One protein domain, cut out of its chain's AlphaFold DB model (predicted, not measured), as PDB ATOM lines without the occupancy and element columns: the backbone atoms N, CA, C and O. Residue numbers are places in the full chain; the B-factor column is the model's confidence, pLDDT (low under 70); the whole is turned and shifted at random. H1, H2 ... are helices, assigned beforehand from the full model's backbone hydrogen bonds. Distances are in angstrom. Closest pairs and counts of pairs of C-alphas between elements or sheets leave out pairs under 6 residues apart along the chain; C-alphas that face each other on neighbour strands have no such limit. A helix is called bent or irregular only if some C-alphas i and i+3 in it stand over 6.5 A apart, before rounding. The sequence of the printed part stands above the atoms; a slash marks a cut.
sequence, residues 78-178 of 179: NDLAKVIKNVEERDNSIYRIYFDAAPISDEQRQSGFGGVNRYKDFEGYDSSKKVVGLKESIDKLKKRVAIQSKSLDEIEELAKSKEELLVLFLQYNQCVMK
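Overview. This is residues 78 to 178 of the 179 residues of the protein "Peptidase" of Nonlabens ulvanivorans (UniProt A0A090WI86). One very long helix, H3, makes the length of the model, and the shorter helix H1 packs side by side with it along residues 141 to 155. The tiny helix H2 packs on H3 at residues 140 to 147, and residues 163 to 178 stick out beyond the body as a bare arm, nearly all of it H3. The printed part has 101 residues with three named helices in the order H1, H2, H3 and no named strand; the class is all helix. It is extended, with a radius of gyration of the C-alphas of 21.2 A and spans of 81 by 25 by 16 A.

Along the chain. H3, residues 128 to 176, measures 72.3 A from C-alpha 128 at (-37.196, -16.250, 41.927) to C-alpha 176 at (-4.686, -17.351, -22.588). H1, residues 78 to 98, begins with C-alpha 78 at (-34.221, -25.892, 25.809) and is 29.5 A long. It has a kink of 32 degrees near residue 92 and is only just irregular: C-alphas 93 and 96 are 6.7 A apart. H2, residues 106 to 110, measures 6.2 A.

Arrangement. H3 touches H1 with residues 141 to 155 alone; their closest C-alphas, those of Ala 81 and Leu 141, are 6.3 A apart. H1 and H3 run the same way at a shallow tilt of 23 degrees. H3 touches H2 with residues 140 to 147 alone, the closest C-alphas being those of Arg 109 and Arg 144 at 5.7 A. H1 and H2 are apart. Every O i to N i+4 pair is within hydrogen-bond range in H2 and H3, and 15 of 17 are in H1.

Size, cuts and confidence. The C-alphas farthest apart, those of Asp 126 and Lys 178, are 80.9 A apart. Residues 163 to 178, of which 163 to 176 belong to H3, stand free; the body without them spans 56 by 26 by 18 A. The link from H2 to H3, residues 111 to 127, is long, and that from H1 to H2 is short. The printed part has no cut. Its mean pLDDT is 91.1, with residues 115 and 178 under 70.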
ATOM      1  N   ASN A  78     -35.095 -24.727  25.926       97.75
ATOM      2  CA  ASN A  78     -34.221 -25.892  25.809       97.75
ATOM      3  C   ASN A  78     -34.259 -26.483  24.395       97.75
ATOM      4  O   ASN A  78     -33.216 -26.876  23.871       97.75
ATOM      5  N   ASP A  79     -35.428 -26.531  23.763       98.06
ATOM      6  CA  ASP A  79     -35.563 -27.039  22.400       98.06
ATOM      7  C   ASP A  79     -34.931 -26.093  21.377       98.06
ATOM      8  O   ASP A  79     -34.135 -26.534  20.542       98.06
ATOM      9  N   LEU A  80     -35.135 -24.781  21.514       98.00
ATOM     10  CA  LEU A  80     -34.417 -23.785  20.714       98.00
ATOM     11  C   LEU A  80     -32.897 -23.867  20.922       98.00
ATOM     12  O   LEU A  80     -32.127 -23.734  19.968       98.00
ATOM     13  N   ALA A  81     -32.443 -24.143  22.147       96.44
ATOM     14  CA  ALA A  81     -31.027 -24.324  22.448       96.44
ATOM     15  C   ALA A  81     -30.423 -25.570  21.775       96.44
ATOM     16  O   ALA A  81     -29.233 -25.551  21.440       96.44
ATOM     17  N   LYS A  82     -31.211 -26.632  21.550       97.38
ATOM     18  CA  LYS A  82     -30.796 -27.798  20.749       97.38
ATOM     19  C   LYS A  82     -30.714 -27.445  19.268       97.38
ATOM     20  O   LYS A  82     -29.740 -27.811  18.617       97.38
ATOM     21  N   VAL A  83     -31.699 -26.707  18.749       97.56
ATOM     22  CA  VAL A  83     -31.712 -26.268  17.344       97.56
ATOM     23  C   VAL A  83     -30.489 -25.410  17.042       97.56
ATOM     24  O   VAL A  83     -29.742 -25.728  16.120       97.56
ATOM     25  N   ILE A  84     -30.223 -24.377  17.850       96.31
ATOM     26  CA  ILE A  84     -29.064 -23.508  17.613       96.31
ATOM     27  C   ILE A  84     -27.746 -24.274  17.761       96.31
ATOM     28  O   ILE A  84     -26.819 -24.024  17.004       96.31
ATOM     29  N   LYS A  85     -27.677 -25.263  18.667       96.44
ATOM     30  CA  LYS A  85     -26.501 -26.136  18.787       96.44
ATOM     31  C   LYS A  85     -26.246 -26.901  17.491       96.44
ATOM     32  O   LYS A  85     -25.115 -26.957  17.032       96.44
ATOM     33  N   ASN A  86     -27.292 -27.450  16.877       96.50
ATOM     34  CA  ASN A  86     -27.142 -28.157  15.610       96.50
ATOM     35  C   ASN A  86     -26.700 -27.225  14.470       96.50
ATOM     36  O   ASN A  86     -25.911 -27.632  13.620       96.50
ATOM     37  N   VAL A  87     -27.173 -25.974  14.461       96.12
ATOM     38  CA  VAL A  87     -26.727 -24.957  13.495       96.12
ATOM     39  C   VAL A  87     -25.253 -24.610  13.709       96.12
ATOM     40  O   VAL A  87     -24.489 -24.632  12.751       96.12
ATOM     41  N   GLU A  88     -24.838 -24.363  14.953       95.25
ATOM     42  CA  GLU A  88     -23.441 -24.085  15.319       95.25
ATOM     43  C   GLU A  88     -22.501 -25.244  14.947       95.25
ATOM     44  O   GLU A  88     -21.399 -25.021  14.443       95.25
ATOM     45  N   GLU A  89     -22.932 -26.491  15.167       95.69
ATOM     46  CA  GLU A  89     -22.183 -27.693  14.784       95.69
ATOM     47  C   GLU A  89     -22.006 -27.780  13.263       95.69
ATOM     48  O   GLU A  89     -20.901 -28.044  12.788       95.69
ATOM     49  N   ARG A  90     -23.065 -27.525  12.484       95.00
ATOM     50  CA  ARG A  90     -23.000 -27.512  11.011       95.00
ATOM     51  C   ARG A  90     -22.122 -26.385  10.482       95.00
ATOM     52  O   ARG A  90     -21.355 -26.605   9.552       95.00
ATOM     53  N   ASP A  91     -22.203 -25.209  11.089       95.88
ATOM     54  CA  ASP A  91     -21.380 -24.065  10.712       95.88
ATOM     55  C   ASP A  91     -19.886 -24.353  10.899       95.88
ATOM     56  O   ASP A  91     -19.101 -24.221   9.962       95.88
ATOM     57  N   ASN A  92     -19.504 -24.871  12.071       95.25
ATOM     58  CA  ASN A  92     -18.114 -25.230  12.353       95.25
ATOM     59  C   ASN A  92     -17.609 -26.431  11.535       95.25
ATOM     60  O   ASN A  92     -16.424 -26.477  11.219       95.25
ATOM     61  N   SER A  93     -18.459 -27.418  11.238       94.75
ATOM     62  CA  SER A  93     -18.032 -28.665  10.574       94.75
ATOM     63  C   SER A  93     -18.135 -28.644   9.050       94.75
ATOM     64  O   SER A  93     -17.472 -29.444   8.398       94.75
ATOM     65  N   ILE A  94     -18.954 -27.763   8.472       94.00
ATOM     66  CA  ILE A  94     -19.193 -27.714   7.025       94.00
ATOM     67  C   ILE A  94     -18.777 -26.355   6.472       94.00
ATOM     68  O   ILE A  94     -17.837 -26.281   5.683       94.00
ATOM     69  N   TYR A  95     -19.457 -25.280   6.875       93.50
ATOM     70  CA  TYR A  95     -19.307 -23.981   6.214       93.50
ATOM     71  C   TYR A  95     -17.941 -23.351   6.468       93.50
ATOM     72  O   TYR A  95     -17.248 -22.994   5.517       93.50
ATOM     73  N   ARG A  96     -17.503 -23.289   7.728       94.56
ATOM     74  CA  ARG A  96     -16.194 -22.718   8.066       94.56
ATOM     75  C   ARG A  96     -15.039 -23.520   7.472       94.56
ATOM     76  O   ARG A  96     -14.100 -22.919   6.970       94.56
ATOM     77  N   ILE A  97     -15.143 -24.850   7.423       94.00
ATOM     78  CA  ILE A  97     -14.131 -25.692   6.762       94.00
ATOM     79  C   ILE A  97     -14.098 -25.428   5.250       94.00
ATOM     80  O   ILE A  97     -13.024 -25.272   4.685       94.00
ATOM     81  N   TYR A  98     -15.254 -25.333   4.589       92.81
ATOM     82  CA  TYR A  98     -15.329 -25.104   3.141       92.81
ATOM     83  C   TYR A  98     -14.753 -23.743   2.705       92.81
ATOM     84  O   TYR A  98     -14.152 -23.609   1.631       92.81
ATOM     85  N   PHE A  99     -14.938 -22.717   3.535       93.62
ATOM     86  CA  PHE A  99     -14.424 -21.371   3.288       93.62
ATOM     87  C   PHE A  99     -13.079 -21.085   3.969       93.62
ATOM     88  O   PHE A  99     -12.635 -19.941   3.939       93.62
ATOM     89  N   ASP A 100     -12.415 -22.103   4.531       90.81
ATOM     90  CA  ASP A 100     -11.116 -21.991   5.214       90.81
ATOM     91  C   ASP A 100     -11.113 -20.972   6.379       90.81
ATOM     92  O   ASP A 100     -10.097 -20.354   6.701       90.81
ATOM     93  N   ALA A 101     -12.264 -20.796   7.029       93.12
ATOM     94  CA  ALA A 101     -12.453 -19.910   8.169       93.12
ATOM     95  C   ALA A 101     -12.200 -20.641   9.500       93.12
ATOM     96  O   ALA A 101     -12.493 -21.827   9.662       93.12
ATOM     97  N   ALA A 102     -11.690 -19.916  10.501       92.44
ATOM     98  CA  ALA A 102     -11.407 -20.494  11.816       92.44
ATOM     99  C   ALA A 102     -12.708 -20.881  12.553       92.44
ATOM    100  O   ALA A 102     -13.647 -20.083  12.566       92.44
ATOM    101  N   PRO A 103     -12.794 -22.061  13.196       93.12
ATOM    102  CA  PRO A 103     -13.986 -22.462  13.943       93.12
ATOM    103  C   PRO A 103     -14.211 -21.570  15.172       93.12
ATOM    104  O   PRO A 103     -13.260 -21.162  15.839       93.12
ATOM    105  N   ILE A 104     -15.479 -21.315  15.511       92.62
ATOM    106  CA  ILE A 104     -15.844 -20.571  16.726       92.62
ATOM    107  C   ILE A 104     -15.860 -21.536  17.916       92.62
ATOM    108  O   ILE A 104     -16.505 -22.589  17.856       92.62
ATOM    109  N   SER A 105     -15.172 -21.172  19.000       93.00
ATOM    110  CA  SER A 105     -15.099 -21.989  20.217       93.00
ATOM    111  C   SER A 105     -16.310 -21.779  21.137       93.00
ATOM    112  O   SER A 105     -16.969 -20.732  21.111       93.00
ATOM    113  N   ASP A 106     -16.614 -22.759  21.990       88.50
ATOM    114  CA  ASP A 106     -17.736 -22.651  22.931       88.50
ATOM    115  C   ASP A 106     -17.504 -21.561  23.986       88.50
ATOM    116  O   ASP A 106     -18.449 -20.893  24.411       88.50
ATOM    117  N   GLU A 107     -16.249 -21.301  24.355       88.62
ATOM    118  CA  GLU A 107     -15.881 -20.213  25.260       88.62
ATOM    119  C   GLU A 107     -16.207 -18.852  24.640       88.62
ATOM    120  O   GLU A 107     -16.735 -17.970  25.318       88.62
ATOM    121  N   GLN A 108     -15.956 -18.680  23.337       88.44
ATOM    122  CA  GLN A 108     -16.335 -17.463  22.618       88.44
ATOM    123  C   GLN A 108     -17.858 -17.283  22.606       88.44
ATOM    124  O   GLN A 108     -18.343 -16.174  22.852       88.44
ATOM    125  N   ARG A 109     -18.618 -18.373  22.417       85.88
ATOM    126  CA  ARG A 109     -20.093 -18.367  22.453       85.88
ATOM    127  C   ARG A 109     -20.662 -18.002  23.823       85.88
ATOM    128  O   ARG A 109     -21.705 -17.355  23.903       85.88
ATOM    129  N   GLN A 110     -19.974 -18.396  24.893       83.50
ATOM    130  CA  GLN A 110     -20.387 -18.162  26.281       83.50
ATOM    131  C   GLN A 110     -19.727 -16.931  26.917       83.50
ATOM    132  O   GLN A 110     -19.990 -16.605  28.078       83.50
ATOM    133  N   SER A 111     -18.882 -16.217  26.175       83.81
ATOM    134  CA  SER A 111     -18.188 -15.038  26.680       83.81
ATOM    135  C   SER A 111     -19.159 -13.895  27.025       83.81
ATOM    136  O   SER A 111     -20.185 -13.676  26.374       83.81
ATOM    137  N   GLY A 112     -18.824 -13.131  28.071       79.38
ATOM    138  CA  GLY A 112     -19.546 -11.907  28.435       79.38
ATOM    139  C   GLY A 112     -20.702 -12.068  29.427       79.38
ATOM    140  O   GLY A 112     -21.492 -11.136  29.561       79.38
ATOM    141  N   PHE A 113     -20.811 -13.190  30.146       77.94
ATOM    142  CA  PHE A 113     -21.791 -13.378  31.236       77.94
ATOM    143  C   PHE A 113     -21.247 -13.096  32.653       77.94
ATOM    144  O   PHE A 113     -21.961 -13.292  33.631       77.94
ATOM    145  N   GLY A 114     -20.010 -12.612  32.794       74.94
ATOM    146  CA  GLY A 114     -19.378 -12.379  34.100       74.94
ATOM    147  C   GLY A 114     -19.620 -10.994  34.721       74.94
ATOM    148  O   GLY A 114     -19.897 -10.019  34.025       74.94
ATOM    149  N   GLY A 115     -19.436 -10.912  36.044       68.25
ATOM    150  CA  GLY A 115     -19.073  -9.682  36.766       68.25
ATOM    151  C   GLY A 115     -20.203  -8.843  37.367       68.25
ATOM    152  O   GLY A 115     -19.931  -8.035  38.250       68.25
ATOM    153  N   VAL A 116     -21.461  -9.031  36.956       81.06
ATOM    154  CA  VAL A 116     -22.601  -8.257  37.485       81.06
ATOM    155  C   VAL A 116     -23.820  -9.160  37.651       81.06
ATOM    156  O   VAL A 116     -24.172  -9.895  36.731       81.06
ATOM    157  N   ASN A 117     -24.497  -9.078  38.804       83.19
ATOM    158  CA  ASN A 117     -25.790  -9.735  38.997       83.19
ATOM    159  C   ASN A 117     -26.876  -9.000  38.192       83.19
ATOM    160  O   ASN A 117     -27.485  -8.046  38.672       83.19
ATOM    161  N   ARG A 118     -27.104  -9.456  36.957       86.62
ATOM    162  CA  ARG A 118     -28.122  -8.919  36.036       86.62
ATOM    163  C   ARG A 118     -29.556  -9.230  36.463       86.62
ATOM    164  O   ARG A 118     -30.483  -8.648  35.913       86.62
ATOM    165  N   TYR A 119     -29.738 -10.150  37.406       91.06
ATOM    166  CA  TYR A 119     -31.041 -10.711  37.758       91.06
ATOM    167  C   TYR A 119     -31.511 -10.311  39.159       91.06
ATOM    168  O   TYR A 119     -32.486 -10.872  39.655       91.06
ATOM    169  N   LYS A 120     -30.851  -9.323  39.775       89.81
ATOM    170  CA  LYS A 120     -31.145  -8.839  41.129       89.81
ATOM    171  C   LYS A 120     -32.616  -8.453  41.321       89.81
ATOM    172  O   LYS A 120     -33.185  -8.731  42.369       89.81
ATOM    173  N   ASP A 121     -33.245  -7.881  40.297       89.25
ATOM    174  CA  ASP A 121     -34.651  -7.449  40.340       89.25
ATOM    175  C   ASP A 121     -35.643  -8.618  40.463       89.25
ATOM    176  O   ASP A 121     -36.797  -8.425  40.841       89.25
ATOM    177  N   PHE A 122     -35.203  -9.839  40.153       88.31
ATOM    178  CA  PHE A 122     -36.023 -11.043  40.234       88.31
ATOM    179  C   PHE A 122     -35.793 -11.833  41.524       88.31
ATOM    180  O   PHE A 122     -36.396 -12.894  41.681       88.31
ATOM    181  N   GLU A 123     -34.943 -11.364  42.439       88.31
ATOM    182  CA  GLU A 123     -34.669 -12.004  43.731       88.31
ATOM    183  C   GLU A 123     -35.724 -11.645  44.796       88.31
ATOM    184  O   GLU A 123     -36.448 -10.664  44.671       88.31
ATOM    185  N   GLY A 124     -35.820 -12.449  45.863       88.94
ATOM    186  CA  GLY A 124     -36.697 -12.167  47.013       88.94
ATOM    187  C   GLY A 124     -38.094 -12.802  46.979       88.94
ATOM    188  O   GLY A 124     -38.890 -12.551  47.880       88.94
ATOM    189  N   TYR A 125     -38.388 -13.654  45.995       87.81
ATOM    190  CA  TYR A 125     -39.665 -14.354  45.847       87.81
ATOM    191  C   TYR A 125     -39.476 -15.879  45.834       87.81
ATOM    192  O   TYR A 125     -38.444 -16.393  45.402       87.81
ATOM    193  N   ASP A 126     -40.512 -16.634  46.209       84.00
ATOM    194  CA  ASP A 126     -40.474 -18.109  46.192       84.00
ATOM    195  C   ASP A 126     -40.145 -18.680  44.799       84.00
ATOM    196  O   ASP A 126     -39.445 -19.687  44.660       84.00
ATOM    197  N   SER A 127     -40.612 -18.006  43.743       85.75
ATOM    198  CA  SER A 127     -40.392 -18.396  42.343       85.75
ATOM    199  C   SER A 127     -39.148 -17.768  41.707       85.75
ATOM    200  O   SER A 127     -38.877 -18.045  40.536       85.75
ATOM    201  N   SER A 128     -38.369 -16.968  42.448       90.69
ATOM    202  CA  SER A 128     -37.196 -16.250  41.927       90.69
ATOM    203  C   SER A 128     -36.235 -17.169  41.186       90.69
ATOM    204  O   SER A 128     -35.864 -16.887  40.053       90.69
ATOM    205  N   LYS A 129     -35.905 -18.331  41.762       90.62
ATOM    206  CA  LYS A 129     -34.959 -19.281  41.151       90.62
ATOM    207  C   LYS A 129     -35.379 -19.729  39.747       90.62
ATOM    208  O   LYS A 129     -34.535 -19.834  38.865       90.62
ATOM    209  N   LYS A 130     -36.678 -19.972  39.533       91.94
ATOM    210  CA  LYS A 130     -37.208 -20.406  38.229       91.94
ATOM    211  C   LYS A 130     -37.163 -19.274  37.208       91.94
ATOM    212  O   LYS A 130     -36.751 -19.489  36.076       91.94
ATOM    213  N   VAL A 131     -37.557 -18.069  37.621       94.19
ATOM    214  CA  VAL A 131     -37.557 -16.886  36.748       94.19
ATOM    215  C   VAL A 131     -36.132 -16.511  36.341       94.19
ATOM    216  O   VAL A 131     -35.873 -16.309  35.157       94.19
ATOM    217  N   VAL A 132     -35.209 -16.480  37.304       94.06
ATOM    218  CA  VAL A 132     -33.788 -16.196  37.069       94.06
ATOM    219  C   VAL A 132     -33.182 -17.232  36.123       94.06
ATOM    220  O   VAL A 132     -32.600 -16.848  35.113       94.06
ATOM    221  N   GLY A 133     -33.387 -18.530  36.376       93.12
ATOM    222  CA  GLY A 133     -32.863 -19.594  35.510       93.12
ATOM    223  C   GLY A 133     -33.405 -19.537  34.078       93.12
ATOM    224  O   GLY A 133     -32.650 -19.724  33.121       93.12
ATOM    225  N   LEU A 134     -34.686 -19.191  33.908       95.25
ATOM    226  CA  LEU A 134     -35.276 -18.987  32.586       95.25
ATOM    227  C   LEU A 134     -34.655 -17.780  31.874       95.25
ATOM    228  O   LEU A 134     -34.308 -17.873  30.697       95.25
ATOM    229  N   LYS A 135     -34.483 -16.647  32.566       94.19
ATOM    230  CA  LYS A 135     -33.856 -15.458  31.970       94.19
ATOM    231  C   LYS A 135     -32.399 -15.675  31.612       94.19
ATOM    232  O   LYS A 135     -32.006 -15.311  30.508       94.19
ATOM    233  N   GLU A 136     -31.644 -16.348  32.466       92.56
ATOM    234  CA  GLU A 136     -30.270 -16.733  32.163       92.56
ATOM    235  C   GLU A 136     -30.197 -17.613  30.907       92.56
ATOM    236  O   GLU A 136     -29.385 -17.362  30.013       92.56
ATOM    237  N   SER A 137     -31.085 -18.604  30.800       93.88
ATOM    238  CA  SER A 137     -31.156 -19.497  29.637       93.88
ATOM    239  C   SER A 137     -31.492 -18.735  28.349       93.88
ATOM    240  O   SER A 137     -30.851 -18.942  27.318       93.88
ATOM    241  N   ILE A 138     -32.454 -17.807  28.416       95.25
ATOM    242  CA  ILE A 138     -32.838 -16.935  27.295       95.25
ATOM    243  C   ILE A 138     -31.678 -16.033  26.875       95.25
ATOM    244  O   ILE A 138     -31.415 -15.894  25.683       95.25
ATOM    245  N   ASP A 139     -30.978 -15.412  27.821       93.19
ATOM    246  CA  ASP A 139     -29.892 -14.487  27.497       93.19
ATOM    247  C   ASP A 139     -28.708 -15.223  26.860       93.19
ATOM    248  O   ASP A 139     -28.162 -14.755  25.857       93.19
ATOM    249  N   LYS A 140     -28.356 -16.412  27.374       92.44
ATOM    250  CA  LYS A 140     -27.358 -17.300  26.752       92.44
ATOM    251  C   LYS A 140     -27.754 -17.676  25.330       92.44
ATOM    252  O   LYS A 140     -26.930 -17.579  24.421       92.44
ATOM    253  N   LEU A 141     -29.016 -18.048  25.117       95.00
ATOM    254  CA  LEU A 141     -29.534 -18.371  23.790       95.00
ATOM    255  C   LEU A 141     -29.455 -17.167  22.839       95.00
ATOM    256  O   LEU A 141     -28.942 -17.302  21.733       95.00
ATOM    257  N   LYS A 142     -29.879 -15.975  23.274       94.31
ATOM    258  CA  LYS A 142     -29.786 -14.741  22.472       94.31
ATOM    259  C   LYS A 142     -28.354 -14.432  22.054       94.31
ATOM    260  O   LYS A 142     -28.117 -14.065  20.907       94.31
ATOM    261  N   LYS A 143     -27.395 -14.585  22.972       93.19
ATOM    262  CA  LYS A 143     -25.978 -14.350  22.680       93.19
ATOM    263  C   LYS A 143     -25.455 -15.325  21.625       93.19
ATOM    264  O   LYS A 143     -24.807 -14.882  20.679       93.19
ATOM    265  N   ARG A 144     -25.781 -16.613  21.759       94.38
ATOM    266  CA  ARG A 144     -25.446 -17.657  20.779       94.38
ATOM    267  C   ARG A 144     -26.022 -17.349  19.400       94.38
ATOM    268  O   ARG A 144     -25.282 -17.332  18.427       94.38
ATOM    269  N   VAL A 145     -27.305 -16.991  19.336       95.31
ATOM    270  CA  VAL A 145     -27.975 -16.596  18.087       95.31
ATOM    271  C   VAL A 145     -27.306 -15.376  17.449       95.31
ATOM    272  O   VAL A 145     -27.047 -15.388  16.252       95.31
ATOM    273  N   ALA A 146     -26.973 -14.345  18.230       95.25
ATOM    274  CA  ALA A 146     -26.308 -13.152  17.706       95.25
ATOM    275  C   ALA A 146     -24.918 -13.460  17.122       95.25
ATOM    276  O   ALA A 146     -24.556 -12.930  16.074       95.25
ATOM    277  N   ILE A 147     -24.144 -14.328  17.781       94.75
ATOM    278  CA  ILE A 147     -22.841 -14.784  17.273       94.75
ATOM    279  C   ILE A 147     -23.025 -15.609  15.998       94.75
ATOM    280  O   ILE A 147     -22.315 -15.379  15.024       94.75
ATOM    281  N   GLN A 148     -23.990 -16.529  15.987       95.19
ATOM    282  CA  GLN A 148     -24.253 -17.381  14.832       95.19
ATOM    283  C   GLN A 148     -24.725 -16.581  13.615       95.19
ATOM    284  O   GLN A 148     -24.292 -16.870  12.507       95.19
ATOM    285  N   SER A 149     -25.559 -15.555  13.812       96.19
ATOM    286  CA  SER A 149     -25.965 -14.638  12.739       96.19
ATOM    287  C   SER A 149     -24.744 -13.978  12.107       96.19
ATOM    288  O   SER A 149     -24.548 -14.084  10.905       96.19
ATOM    289  N   LYS A 150     -23.862 -13.401  12.934       95.38
ATOM    290  CA  LYS A 150     -22.635 -12.762  12.451       95.38
ATOM    291  C   LYS A 150     -21.698 -13.746  11.741       95.38
ATOM    292  O   LYS A 150     -21.034 -13.372  10.784       95.38
ATOM    293  N   SER A 151     -21.633 -14.990  12.219       95.06
ATOM    294  CA  SER A 151     -20.864 -16.058  11.572       95.06
ATOM    295  C   SER A 151     -21.368 -16.328  10.155       95.06
ATOM    296  O   SER A 151     -20.576 -16.429   9.229       95.06
ATOM    297  N   LEU A 152     -22.688 -16.409   9.973       94.94
ATOM    298  CA  LEU A 152     -23.286 -16.653   8.662       94.94
ATOM    299  C   LEU A 152     -23.095 -15.464   7.710       94.94
ATOM    300  O   LEU A 152     -22.830 -15.695   6.534       94.94
ATOM    301  N   ASP A 153     -23.144 -14.231   8.221       96.50
ATOM    302  CA  ASP A 153     -22.829 -13.029   7.436       96.50
ATOM    303  C   ASP A 153     -21.368 -13.065   6.929       96.50
ATOM    304  O   ASP A 153     -21.100 -12.799   5.760       96.50
ATOM    305  N   GLU A 154     -20.418 -13.474   7.782       95.31
ATOM    306  CA  GLU A 154     -19.003 -13.658   7.408       95.31
ATOM    307  C   GLU A 154     -18.842 -14.728   6.313       95.31
ATOM    308  O   GLU A 154     -18.120 -14.530   5.336       95.31
ATOM    309  N   ILE A 155     -19.547 -15.856   6.440       94.56
ATOM    310  CA  ILE A 155     -19.547 -16.915   5.422       94.56
ATOM    311  C   ILE A 155     -20.122 -16.415   4.090       94.56
ATOM    312  O   ILE A 155     -19.602 -16.771   3.030       94.56
ATOM    313  N   GLU A 156     -21.162 -15.583   4.115       95.38
ATOM    314  CA  GLU A 156     -21.745 -14.997   2.904       95.38
ATOM    315  C   GLU A 156     -20.745 -14.083   2.174       95.38
ATOM    316  O   GLU A 156     -20.616 -14.153   0.948       95.38
ATOM    317  N   GLU A 157     -19.998 -13.256   2.907       95.94
ATOM    318  CA  GLU A 157     -18.952 -12.401   2.331       95.94
ATOM    319  C   GLU A 157     -17.808 -13.222   1.713       95.94
ATOM    320  O   GLU A 157     -17.340 -12.923   0.607       95.94
ATOM    321  N   LEU A 158     -17.389 -14.301   2.385       94.69
ATOM    322  CA  LEU A 158     -16.379 -15.227   1.865       94.69
ATOM    323  C   LEU A 158     -16.864 -15.945   0.600       94.69
ATOM    324  O   LEU A 158     -16.086 -16.130  -0.341       94.69
ATOM    325  N   ALA A 159     -18.146 -16.309   0.547       93.88
ATOM    326  CA  ALA A 159     -18.754 -16.925  -0.625       93.88
ATOM    327  C   ALA A 159     -18.727 -15.991  -1.841       93.88
ATOM    328  O   ALA A 159     -18.253 -16.400  -2.903       93.88
ATOM    329  N   LYS A 160     -19.141 -14.729  -1.668       95.00
ATOM    330  CA  LYS A 160     -19.088 -13.705  -2.729       95.00
ATOM    331  C   LYS A 160     -17.663 -13.492  -3.236       95.00
ATOM    332  O   LYS A 160     -17.418 -13.498  -4.438       95.00
ATOM    333  N   SER A 161     -16.704 -13.409  -2.317       93.81
ATOM    334  CA  SER A 161     -15.289 -13.226  -2.660       93.81
ATOM    335  C   SER A 161     -14.721 -14.407  -3.466       93.81
ATOM    336  O   SER A 161     -13.974 -14.203  -4.426       93.81
ATOM    337  N   LYS A 162     -15.077 -15.657  -3.116       92.50
ATOM    338  CA  LYS A 162     -14.673 -16.844  -3.897       92.50
ATOM    339  C   LYS A 162     -15.334 -16.865  -5.285       92.50
ATOM    340  O   LYS A 162     -14.676 -17.261  -6.245       92.50
ATOM    341  N   GLU A 163     -16.587 -16.428  -5.414       92.69
ATOM    342  CA  GLU A 163     -17.283 -16.337  -6.706       92.69
ATOM    343  C   GLU A 163     -16.591 -15.353  -7.663       92.69
ATOM    344  O   GLU A 163     -16.278 -15.713  -8.800       92.69
ATOM    345  N   GLU A 164     -16.257 -14.150  -7.190       93.81
ATOM    346  CA  GLU A 164     -15.538 -13.144  -7.983       93.81
ATOM    347  C   GLU A 164     -14.168 -13.655  -8.461       93.81
ATOM    348  O   GLU A 164     -13.813 -13.513  -9.636       93.81
ATOM    349  N   LEU A 165     -13.416 -14.321  -7.577       91.81
ATOM    350  CA  LEU A 165     -12.136 -14.948  -7.918       91.81
ATOM    351  C   LEU A 165     -12.277 -16.028  -9.000       91.81
ATOM    352  O   LEU A 165     -11.449 -16.094  -9.913       91.81
ATOM    353  N   LEU A 166     -13.316 -16.863  -8.924       92.06
ATOM    354  CA  LEU A 166     -13.575 -17.904  -9.923       92.06
ATOM    355  C   LEU A 166     -13.903 -17.303 -11.294       92.06
ATOM    356  O   LEU A 166     -13.383 -17.778 -12.305       92.06
ATOM    357  N   VAL A 167     -14.704 -16.235 -11.342       93.94
ATOM    358  CA  VAL A 167     -15.017 -15.525 -12.593       93.94
ATOM    359  C   VAL A 167     -13.747 -14.949 -13.222       93.94
ATOM    360  O   VAL A 167     -13.496 -15.169 -14.411       93.94
ATOM    361  N   LEU A 168     -12.902 -14.283 -12.428       92.31
ATOM    362  CA  LEU A 168     -11.623 -13.743 -12.896       92.31
ATOM    363  C   LEU A 168     -10.697 -14.845 -13.437       92.31
ATOM    364  O   LEU A 168     -10.086 -14.676 -14.494       92.31
ATOM    365  N   PHE A 169     -10.622 -15.993 -12.756       91.38
ATOM    366  CA  PHE A 169      -9.796 -17.125 -13.184       91.38
ATOM    367  C   PHE A 169     -10.278 -17.749 -14.503       91.38
ATOM    368  O   PHE A 169      -9.465 -18.099 -15.366       91.38
ATOM    369  N   LEU A 170     -11.594 -17.870 -14.697       90.88
ATOM    370  CA  LEU A 170     -12.173 -18.354 -15.952       90.88
ATOM    371  C   LEU A 170     -11.900 -17.380 -17.105       90.88
ATOM    372  O   LEU A 170     -11.495 -17.810 -18.188       90.88
ATOM    373  N   GLN A 171     -12.046 -16.076 -16.865       88.75
ATOM    374  CA  GLN A 171     -11.772 -15.045 -17.867       88.75
ATOM    375  C   GLN A 171     -10.289 -15.008 -18.265       88.75
ATOM    376  O   GLN A 171      -9.976 -14.894 -19.453       88.75
ATOM    377  N   TYR A 172      -9.374 -15.176 -17.302       88.62
ATOM    378  CA  TYR A 172      -7.938 -15.279 -17.567       88.62
ATOM    379  C   TYR A 172      -7.605 -16.485 -18.458       88.62
ATOM    380  O   TYR A 172      -6.969 -16.323 -19.499       88.62
ATOM    381  N   ASN A 173      -8.099 -17.683 -18.120       83.06
ATOM    382  CA  ASN A 173      -7.859 -18.888 -18.927       83.06
ATOM    383  C   ASN A 173      -8.442 -18.785 -20.344       83.06
ATOM    384  O   ASN A 173      -7.834 -19.256 -21.305       83.06
ATOM    385  N   GLN A 174      -9.598 -18.139 -20.499       82.69
ATOM    386  CA  GLN A 174     -10.208 -17.925 -21.810       82.69
ATOM    387  C   GLN A 174      -9.422 -16.922 -22.673       82.69
ATOM    388  O   GLN A 174      -9.471 -17.007 -23.900       82.69
ATOM    389  N   CYS A 175      -8.695 -15.990 -22.050       76.38
ATOM    390  CA  CYS A 175      -7.801 -15.059 -22.736       76.38
ATOM    391  C   CYS A 175      -6.495 -15.749 -23.163       76.38
ATOM    392  O   CYS A 175      -6.087 -15.605 -24.311       76.38
ATOM    393  N   VAL A 176      -5.904 -16.574 -22.289       77.06
ATOM    394  CA  VAL A 176      -4.686 -17.351 -22.588       77.06
ATOM    395  C   VAL A 176      -4.908 -18.361 -23.719       77.06
ATOM    396  O   VAL A 176      -4.047 -18.492 -24.576       77.06
ATOM    397  N   MET A 177      -6.063 -19.036 -23.784       71.38
ATOM    398  CA  MET A 177      -6.367 -19.977 -24.881       71.38
ATOM    399  C   MET A 177      -6.668 -19.312 -26.238       71.38
ATOM    400  O   MET A 177      -6.819 -20.018 -27.233       71.38
ATOM    401  N   LYS A 178      -6.825 -17.984 -26.291       68.81
ATOM    402  CA  LYS A 178      -7.100 -17.233 -27.532       68.81
ATOM    403  C   LYS A 178      -5.849 -16.592 -28.152       68.81
ATOM    404  O   LYS A 178      -5.988 -15.923 -29.176       68.81
TER     405      LYS A 178